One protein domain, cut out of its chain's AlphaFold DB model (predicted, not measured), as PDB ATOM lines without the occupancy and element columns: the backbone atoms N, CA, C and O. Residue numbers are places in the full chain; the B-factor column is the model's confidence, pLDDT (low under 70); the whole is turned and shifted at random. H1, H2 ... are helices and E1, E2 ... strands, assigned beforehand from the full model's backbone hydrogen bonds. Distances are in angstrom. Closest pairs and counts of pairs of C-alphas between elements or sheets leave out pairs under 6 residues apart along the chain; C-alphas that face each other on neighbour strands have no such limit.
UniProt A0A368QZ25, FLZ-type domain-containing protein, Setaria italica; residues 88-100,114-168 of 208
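Overview. This is residues 88 to 100 and 114 to 168 of the 208 residues of the protein "FLZ-type domain-containing protein" of Setaria italica (UniProt A0A368QZ25). What is the shape? Two small strand hairpins, E1-E2 and E3-E4, sit beside the first part of one long helix, H1, and residues 157 to 168 stick out free. What makes it up? The printed part has 68 residues, mixed in class, ordered E1, E2, E3, E4, H1; it is loose, radius of gyration of the C-alphas 14.0 A, spanning 49 by 26 by 19 A.

Arrangement. How do strands pair? E1, residues 88 to 90, and E2, residues 93 to 97, form an antiparallel hairpin; N 88 and O 95, 2.8 A, are within hydrogen-bond range. E3, residues 132 to 134, and E4, residues 138 to 140, form another; N 140 and O 132 are within range at 2.7 A. Where is H1, residues 143 to 166? Its closest C-alphas to E2 are Asp 153 and Arg 93, 7.7 A; to E4, Arg 146 and Phe 140, 5.8 A. Every O i to N i+4 pair in H1 is within range.

Along the chain. Where does E1 begin? C-alpha 88 is at (51.967, 70.510, 23.901). Where does H1 end? C-alpha 166 is at (75.419, 71.901, 29.784), 34.8 A from C-alpha 143.

Size, cuts and confidence. Where is the cut? Residues 101 to 113 are not printed; C-alphas 100 and 114 are 22.7 A apart. Where is pLDDT under 70? At residues 88 to 100, 114 to 116, 127 to 129 and 167.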
ATOM      1  N   VAL A  88      51.749  69.429  24.882       61.34
ATOM      2  CA  VAL A  88      51.967  70.510  23.901       61.34
ATOM      3  C   VAL A  88      52.528  71.731  24.618       61.34
ATOM      4  O   VAL A  88      52.022  72.097  25.666       61.34
ATOM      5  N   GLN A  89      53.552  72.388  24.077       47.09
ATOM      6  CA  GLN A  89      54.122  73.605  24.663       47.09
ATOM      7  C   GLN A  89      53.500  74.850  24.005       47.09
ATOM      8  O   GLN A  89      53.639  75.033  22.797       47.09
ATOM      9  N   VAL A  90      52.834  75.722  24.773       47.91
ATOM     10  CA  VAL A  90      52.356  77.036  24.289       47.91
ATOM     11  C   VAL A  90      52.785  78.117  25.283       47.91
ATOM     12  O   VAL A  90      52.547  78.000  26.481       47.91
ATOM     13  N   ALA A  91      53.462  79.164  24.797       47.12
ATOM     14  CA  ALA A  91      53.914  80.309  25.601       47.12
ATOM     15  C   ALA A  91      54.616  79.924  26.928       47.12
ATOM     16  O   ALA A  91      54.293  80.434  27.998       47.12
ATOM     17  N   SER A  92      55.615  79.037  26.852       54.84
ATOM     18  CA  SER A  92      56.438  78.569  27.989       54.84
ATOM     19  C   SER A  92      55.745  77.638  28.993       54.84
ATOM     20  O   SER A  92      56.390  77.211  29.946       54.84
ATOM     21  N   ARG A  93      54.471  77.286  28.787       58.66
ATOM     22  CA  ARG A  93      53.709  76.367  29.646       58.66
ATOM     23  C   ARG A  93      53.315  75.121  28.847       58.66
ATOM     24  O   ARG A  93      53.051  75.208  27.646       58.66
ATOM     25  N   PHE A  94      53.354  73.957  29.484       58.47
ATOM     26  CA  PHE A  94      53.058  72.672  28.844       58.47
ATOM     27  C   PHE A  94      51.619  72.256  29.152       58.47
ATOM     28  O   PHE A  94      51.135  72.453  30.260       58.47
ATOM     29  N   PHE A  95      50.943  71.701  28.151       58.19
ATOM     30  CA  PHE A  95      49.524  71.372  28.155       58.19
ATOM     31  C   PHE A  95      49.352  69.881  27.929       58.19
ATOM     32  O   PHE A  95      49.772  69.369  26.895       58.19
ATOM     33  N   ARG A  96      48.668  69.199  28.839       57.16
ATOM     34  CA  ARG A  96      48.292  67.795  28.678       57.16
ATOM     35  C   ARG A  96      47.116  67.717  27.697       57.16
ATOM     36  O   ARG A  96      46.001  68.127  28.014       57.16
ATOM     37  N   VAL A  97      47.351  67.286  26.456       50.81
ATOM     38  CA  VAL A  97      46.259  67.125  25.481       50.81
ATOM     39  C   VAL A  97      45.629  65.756  25.684       50.81
ATOM     40  O   VAL A  97      46.156  64.752  25.216       50.81
ATOM     41  N   LYS A  98      44.484  65.720  26.372       57.34
ATOM     42  CA  LYS A  98      43.661  64.513  26.470       57.34
ATOM     43  C   LYS A  98      43.009  64.242  25.099       57.34
ATOM     44  O   LYS A  98      42.337  65.137  24.577       57.34
ATOM     45  N   PRO A  99      43.213  63.068  24.471       45.53
ATOM     46  CA  PRO A  99      42.577  62.753  23.200       45.53
ATOM     47  C   PRO A  99      41.111  62.371  23.447       45.53
ATOM     48  O   PRO A  99      40.822  61.321  24.007       45.53
ATOM     49  N   GLY A 100      40.186  63.223  23.007       56.25
ATOM     50  CA  GLY A 100      38.764  62.886  22.878       56.25
ATOM     51  C   GLY A 100      37.855  63.468  23.964       56.25
ATOM     52  O   GLY A 100      37.923  63.084  25.127       56.25
ATOM     53  N   TYR A 114      39.217  84.577  30.659       53.28
ATOM     54  CA  TYR A 114      40.490  83.992  31.076       53.28
ATOM     55  C   TYR A 114      40.356  82.899  32.157       53.28
ATOM     56  O   TYR A 114      41.323  82.184  32.402       53.28
ATOM     57  N   LEU A 115      39.176  82.717  32.771       63.09
ATOM     58  CA  LEU A 115      38.917  81.682  33.794       63.09
ATOM     59  C   LEU A 115      37.812  80.693  33.383       63.09
ATOM     60  O   LEU A 115      37.373  79.889  34.198       63.09
ATOM     61  N   GLY A 116      37.335  80.748  32.135       67.19
ATOM     62  CA  GLY A 116      36.203  79.932  31.676       67.19
ATOM     63  C   GLY A 116      36.505  78.436  31.551       67.19
ATOM     64  O   GLY A 116      35.578  77.634  31.457       67.19
ATOM     65  N   SER A 117      37.780  78.041  31.558       79.00
ATOM     66  CA  SER A 117      38.200  76.644  31.480       79.00
ATOM     67  C   SER A 117      39.464  76.363  32.291       79.00
ATOM     68  O   SER A 117      40.289  77.243  32.540       79.00
ATOM     69  N   CYS A 118      39.602  75.114  32.730       83.94
ATOM     70  CA  CYS A 118      40.777  74.631  33.441       83.94
ATOM     71  C   CYS A 118      41.973  74.548  32.489       83.94
ATOM     72  O   CYS A 118      41.877  73.971  31.408       83.94
ATOM     73  N   PHE A 119      43.131  75.053  32.906       80.31
ATOM     74  CA  PHE A 119      44.327  75.075  32.060       80.31
ATOM     75  C   PHE A 119      44.913  73.677  31.799       80.31
ATOM     76  O   PHE A 119      45.606  73.489  30.799       80.31
ATOM     77  N   LEU A 120      44.604  72.696  32.657       84.06
ATOM     78  CA  LEU A 120      45.093  71.323  32.535       84.06
ATOM     79  C   LEU A 120      44.160  70.439  31.701       84.06
ATOM     80  O   LEU A 120      44.543  69.928  30.653       84.06
ATOM     81  N   CYS A 121      42.918  70.273  32.160       81.38
ATOM     82  CA  CYS A 121      41.949  69.368  31.543       81.38
ATOM     83  C   CYS A 121      41.075  70.043  30.480       81.38
ATOM     84  O   CYS A 121      40.336  69.349  29.789       81.38
ATOM     85  N   LYS A 122      41.156  71.375  30.330       78.81
ATOM     86  CA  LYS A 122      40.348  72.191  29.400       78.81
ATOM     87  C   LYS A 122      38.837  72.119  29.631       78.81
ATOM     88  O   LYS A 122      38.075  72.669  28.842       78.81
ATOM     89  N   GLU A 123      38.413  71.505  30.732       80.00
ATOM     90  CA  GLU A 123      37.022  71.449  31.165       80.00
ATOM     91  C   GLU A 123      36.527  72.858  31.506       80.00
ATOM     92  O   GLU A 123      37.256  73.635  32.132       80.00
ATOM     93  N   SER A 124      35.293  73.190  31.120       78.88
ATOM     94  CA  SER A 124      34.703  74.479  31.488       78.88
ATOM     95  C   SER A 124      34.546  74.586  33.008       78.88
ATOM     96  O   SER A 124      34.033  73.678  33.671       78.88
ATOM     97  N   ILE A 125      35.020  75.690  33.580       75.69
ATOM     98  CA  ILE A 125      34.873  75.960  35.008       75.69
ATOM     99  C   ILE A 125      33.480  76.563  35.183       75.69
ATOM    100  O   ILE A 125      33.249  77.735  34.897       75.69
ATOM    101  N   ALA A 126      32.520  75.726  35.577       72.94
ATOM    102  CA  ALA A 126      31.150  76.164  35.819       72.94
ATOM    103  C   ALA A 126      31.114  77.301  36.859       72.94
ATOM    104  O   ALA A 126      31.837  77.249  37.852       72.94
ATOM    105  N   CYS A 127      30.224  78.283  36.674       61.72
ATOM    106  CA  CYS A 127      30.164  79.524  37.469       61.72
ATOM    107  C   CYS A 127      29.928  79.363  38.981       61.72
ATOM    108  O   CYS A 127      30.016  80.344  39.708       61.72
ATOM    109  N   ASN A 128      29.650  78.150  39.462       64.94
ATOM    110  CA  ASN A 128      29.409  77.856  40.876       64.94
ATOM    111  C   ASN A 128      30.466  76.921  41.487       64.94
ATOM    112  O   ASN A 128      30.200  76.281  42.502       64.94
ATOM    113  N   ARG A 129      31.631  76.762  40.846       69.81
ATOM    114  CA  ARG A 129      32.740  75.961  41.381       69.81
ATOM    115  C   ARG A 129      33.878  76.867  41.832       69.81
ATOM    116  O   ARG A 129      34.161  77.873  41.187       69.81
ATOM    117  N   ASP A 130      34.537  76.471  42.917       77.88
ATOM    118  CA  ASP A 130      35.747  77.136  43.385       77.88
ATOM    119  C   ASP A 130      36.837  77.072  42.308       77.88
ATOM    120  O   ASP A 130      37.101  76.015  41.725       77.88
ATOM    121  N   VAL A 131      37.464  78.218  42.035       79.06
ATOM    122  CA  VAL A 131      38.522  78.350  41.029       79.06
ATOM    123  C   VAL A 131      39.871  78.397  41.725       79.06
ATOM    124  O   VAL A 131      40.172  79.324  42.478       79.06
ATOM    125  N   PHE A 132      40.712  77.410  41.442       82.50
ATOM    126  CA  PHE A 132      42.062  77.337  41.987       82.50
ATOM    127  C   PHE A 132      43.022  78.076  41.055       82.50
ATOM    128  O   PHE A 132      43.001  77.852  39.850       82.50
ATOM    129  N   MET A 133      43.876  78.953  41.586       84.06
ATOM    130  CA  MET A 133      44.808  79.753  40.779       84.06
ATOM    131  C   MET A 133      46.274  79.386  41.045       84.06
ATOM    132  O   MET A 133      46.670  79.077  42.173       84.06
ATOM    133  N   TYR A 134      47.114  79.478  40.015       86.25
ATOM    134  CA  TYR A 134      48.570  79.336  40.112       86.25
ATOM    135  C   TYR A 134      49.273  80.410  39.280       86.25
ATOM    136  O   TYR A 134      48.929  80.639  38.122       86.25
ATOM    137  N   LYS A 135      50.257  81.089  39.889       82.62
ATOM    138  CA  LYS A 135      51.065  82.167  39.278       82.62
ATOM    139  C   LYS A 135      50.260  83.322  38.646       82.62
ATOM    140  O   LYS A 135      50.800  84.048  37.825       82.62
ATOM    141  N   GLY A 136      48.996  83.507  39.031       78.69
ATOM    142  CA  GLY A 136      48.147  84.626  38.595       78.69
ATOM    143  C   GLY A 136      47.511  84.481  37.209       78.69
ATOM    144  O   GLY A 136      46.523  85.154  36.946       78.69
ATOM    145  N   ASP A 137      48.006  83.567  36.372       74.38
ATOM    146  CA  ASP A 137      47.551  83.424  34.981       74.38
ATOM    147  C   ASP A 137      46.827  82.104  34.691       74.38
ATOM    148  O   ASP A 137      46.266  81.960  33.609       74.38
ATOM    149  N   ALA A 138      46.894  81.118  35.593       81.81
ATOM    150  CA  ALA A 138      46.369  79.775  35.355       81.81
ATOM    151  C   ALA A 138      45.272  79.409  36.362       81.81
ATOM    152  O   ALA A 138      45.507  79.431  37.572       81.81
ATOM    153  N   ALA A 139      44.099  79.054  35.840       85.38
ATOM    154  CA  ALA A 139      42.907  78.614  36.559       85.38
ATOM    155  C   ALA A 139      42.728  77.091  36.497       85.38
ATOM    156  O   ALA A 139      42.939  76.462  35.460       85.38
ATOM    157  N   PHE A 140      42.278  76.482  37.583       86.44
ATOM    158  CA  PHE A 140      42.052  75.045  37.655       86.44
ATOM    159  C   PHE A 140      40.707  74.753  38.298       86.44
ATOM    160  O   PHE A 140      40.271  75.447  39.217       86.44
ATOM    161  N   CYS A 141      40.057  73.701  37.805       84.50
ATOM    162  CA  CYS A 141      38.779  73.224  38.324       84.50
ATOM    163  C   CYS A 141      38.906  72.464  39.656       84.50
ATOM    164  O   CYS A 141      37.895  72.198  40.299       84.50
ATOM    165  N   SER A 142      40.122  72.066  40.038       87.00
ATOM    166  CA  SER A 142      40.426  71.349  41.275       87.00
ATOM    167  C   SER A 142      41.851  71.647  41.743       87.00
ATOM    168  O   SER A 142      42.704  72.059  40.947       87.00
ATOM    169  N   ASP A 143      42.117  71.403  43.026       88.38
ATOM    170  CA  ASP A 143      43.471  71.514  43.572       88.38
ATOM    171  C   ASP A 143      44.419  70.455  42.982       88.38
ATOM    172  O   ASP A 143      45.574  70.765  42.717       88.38
ATOM    173  N   ASP A 144      43.924  69.257  42.643       90.75
ATOM    174  CA  ASP A 144      44.729  68.225  41.969       90.75
ATOM    175  C   ASP A 144      45.266  68.713  40.616       90.75
ATOM    176  O   ASP A 144      46.462  68.613  40.344       90.75
ATOM    177  N   CYS A 145      44.414  69.335  39.789       87.50
ATOM    178  CA  CYS A 145      44.849  69.905  38.510       87.50
ATOM    179  C   CYS A 145      45.906  71.005  38.707       87.50
ATOM    180  O   CYS A 145      46.826  71.147  37.902       87.50
ATOM    181  N   ARG A 146      45.797  71.781  39.790       90.12
ATOM    182  CA  ARG A 146      46.785  72.801  40.150       90.12
ATOM    183  C   ARG A 146      48.112  72.177  40.602       90.12
ATOM    184  O   ARG A 146      49.172  72.681  40.226       90.12
ATOM    185  N   GLN A 147      48.069  71.111  41.399       91.19
ATOM    186  CA  GLN A 147      49.260  70.398  41.864       91.19
ATOM    187  C   GLN A 147      49.999  69.713  40.707       91.19
ATOM    188  O   GLN A 147      51.221  69.824  40.624       91.19
ATOM    189  N   GLU A 148      49.280  69.092  39.768       90.25
ATOM    190  CA  GLU A 148      49.883  68.508  38.564       90.25
ATOM    191  C   GLU A 148      50.639  69.557  37.731       90.25
ATOM    192  O   GLU A 148      51.776  69.314  37.322       90.25
ATOM    193  N   GLN A 149      50.073  70.760  37.540       89.69
ATOM    194  CA  GLN A 149      50.789  71.848  36.859       89.69
ATOM    195  C   GLN A 149      52.086  72.228  37.583       89.69
ATOM    196  O   GLN A 149      53.103  72.479  36.939       89.69
ATOM    197  N   MET A 150      52.058  72.279  38.914       90.44
ATOM    198  CA  MET A 150      53.231  72.617  39.719       90.44
ATOM    199  C   MET A 150      54.340  71.570  39.567       90.44
ATOM    200  O   MET A 150      55.499  71.935  39.371       90.44
ATOM    201  N   ALA A 151      53.978  70.285  39.590       89.88
ATOM    202  CA  ALA A 151      54.918  69.185  39.400       89.88
ATOM    203  C   ALA A 151      55.562  69.210  38.002       89.88
ATOM    204  O   ALA A 151      56.772  69.011  37.868       89.88
ATOM    205  N   MET A 152      54.782  69.510  36.958       87.44
ATOM    206  CA  MET A 152      55.319  69.671  35.604       87.44
ATOM    207  C   MET A 152      56.280  70.852  35.501       87.44
ATOM    208  O   MET A 152      57.384  70.693  34.988       87.44
ATOM    209  N   ASP A 153      55.880  72.026  35.996       88.19
ATOM    210  CA  ASP A 153      56.726  73.222  36.008       88.19
ATOM    211  C   ASP A 153      58.070  72.939  36.705       88.19
ATOM    212  O   ASP A 153      59.123  73.316  36.191       88.19
ATOM    213  N   GLU A 154      58.061  72.226  37.836       90.31
ATOM    214  CA  GLU A 154      59.282  71.856  38.557       90.31
ATOM    215  C   GLU A 154      60.179  70.909  37.745       90.31
ATOM    216  O   GLU A 154      61.399  71.110  37.674       90.31
ATOM    217  N   ALA A 155      59.587  69.901  37.099       88.31
ATOM    218  CA  ALA A 155      60.313  68.973  36.239       88.31
ATOM    219  C   ALA A 155      60.962  69.705  35.051       88.31
ATOM    220  O   ALA A 155      62.126  69.467  34.715       88.31
ATOM    221  N   LEU A 156      60.240  70.646  34.451       84.31
ATOM    222  CA  LEU A 156      60.716  71.452  33.333       84.31
ATOM    223  C   LEU A 156      61.808  72.422  33.749       84.31
ATOM    224  O   LEU A 156      62.827  72.517  33.066       84.31
ATOM    225  N   ASP A 157      61.650  73.087  34.889       87.44
ATOM    226  CA  ASP A 157      62.687  73.940  35.449       87.44
ATOM    227  C   ASP A 157      63.944  73.121  35.768       87.44
ATOM    228  O   ASP A 157      65.063  73.584  35.539       87.44
ATOM    229  N   ALA A 158      63.805  71.876  36.231       86.06
ATOM    230  CA  ALA A 158      64.941  70.981  36.437       86.06
ATOM    231  C   ALA A 158      65.660  70.634  35.122       86.06
ATOM    232  O   ALA A 158      66.893  70.691  35.066       86.06
ATOM    233  N   VAL A 159      64.919  70.328  34.052       85.25
ATOM    234  CA  VAL A 159      65.488  70.081  32.716       85.25
ATOM    235  C   VAL A 159      66.146  71.346  32.157       85.25
ATOM    236  O   VAL A 159      67.278  71.285  31.679       85.25
ATOM    237  N   ALA A 160      65.499  72.504  32.276       84.75
ATOM    238  CA  ALA A 160      66.032  73.786  31.825       84.75
ATOM    239  C   ALA A 160      67.318  74.162  32.574       84.75
ATOM    240  O   ALA A 160      68.289  74.595  31.949       84.75
ATOM    241  N   ARG A 161      67.373  73.936  33.896       83.69
ATOM    242  CA  ARG A 161      68.594  74.106  34.700       83.69
ATOM    243  C   ARG A 161      69.713  73.200  34.198       83.69
ATOM    244  O   ARG A 161      70.813  73.691  33.961       83.69
ATOM    245  N   ARG A 162      69.440  71.911  33.969       82.81
ATOM    246  CA  ARG A 162      70.427  70.970  33.407       82.81
ATOM    247  C   ARG A 162      70.922  71.431  32.037       82.81
ATOM    248  O   ARG A 162      72.124  71.532  31.832       82.81
ATOM    249  N   HIS A 163      70.018  71.794  31.131       82.81
ATOM    250  CA  HIS A 163      70.382  72.276  29.799       82.81
ATOM    251  C   HIS A 163      71.198  73.578  29.851       82.81
ATOM    252  O   HIS A 163      72.141  73.747  29.084       82.81
ATOM    253  N   ARG A 164      70.901  74.485  30.789       81.88
ATOM    254  CA  ARG A 164      71.677  75.717  30.997       81.88
ATOM    255  C   ARG A 164      73.086  75.442  31.519       81.88
ATOM    256  O   ARG A 164      74.006  76.133  31.102       81.88
ATOM    257  N   LEU A 165      73.257  74.452  32.397       75.12
ATOM    258  CA  LEU A 165      74.578  74.032  32.877       75.12
ATOM    259  C   LEU A 165      75.396  73.367  31.764       75.12
ATOM    260  O   LEU A 165      76.582  73.642  31.639       75.12
ATOM    261  N   LEU A 166      74.760  72.550  30.923       73.62
ATOM    262  CA  LEU A 166      75.419  71.901  29.784       73.62
ATOM    263  C   LEU A 166      75.772  72.886  28.661       73.62
ATOM    264  O   LEU A 166      76.765  72.701  27.965       73.62
ATOM    265  N   ARG A 167      74.964  73.935  28.476       69.56
ATOM    266  CA  ARG A 167      75.169  74.975  27.457       69.56
ATOM    267  C   ARG A 167      75.968  76.176  27.978       69.56
ATOM    268  O   ARG A 167      76.162  77.140  27.240       69.56
ATOM    269  N   ALA A 168      76.407  76.149  29.237       70.19
ATOM    270  CA  ALA A 168      77.278  77.184  29.768       70.19
ATOM    271  C   ALA A 168      78.604  77.142  28.988       70.19
ATOM    272  O   ALA A 168      79.243  76.087  28.952       70.19
TER     273      ALA A 168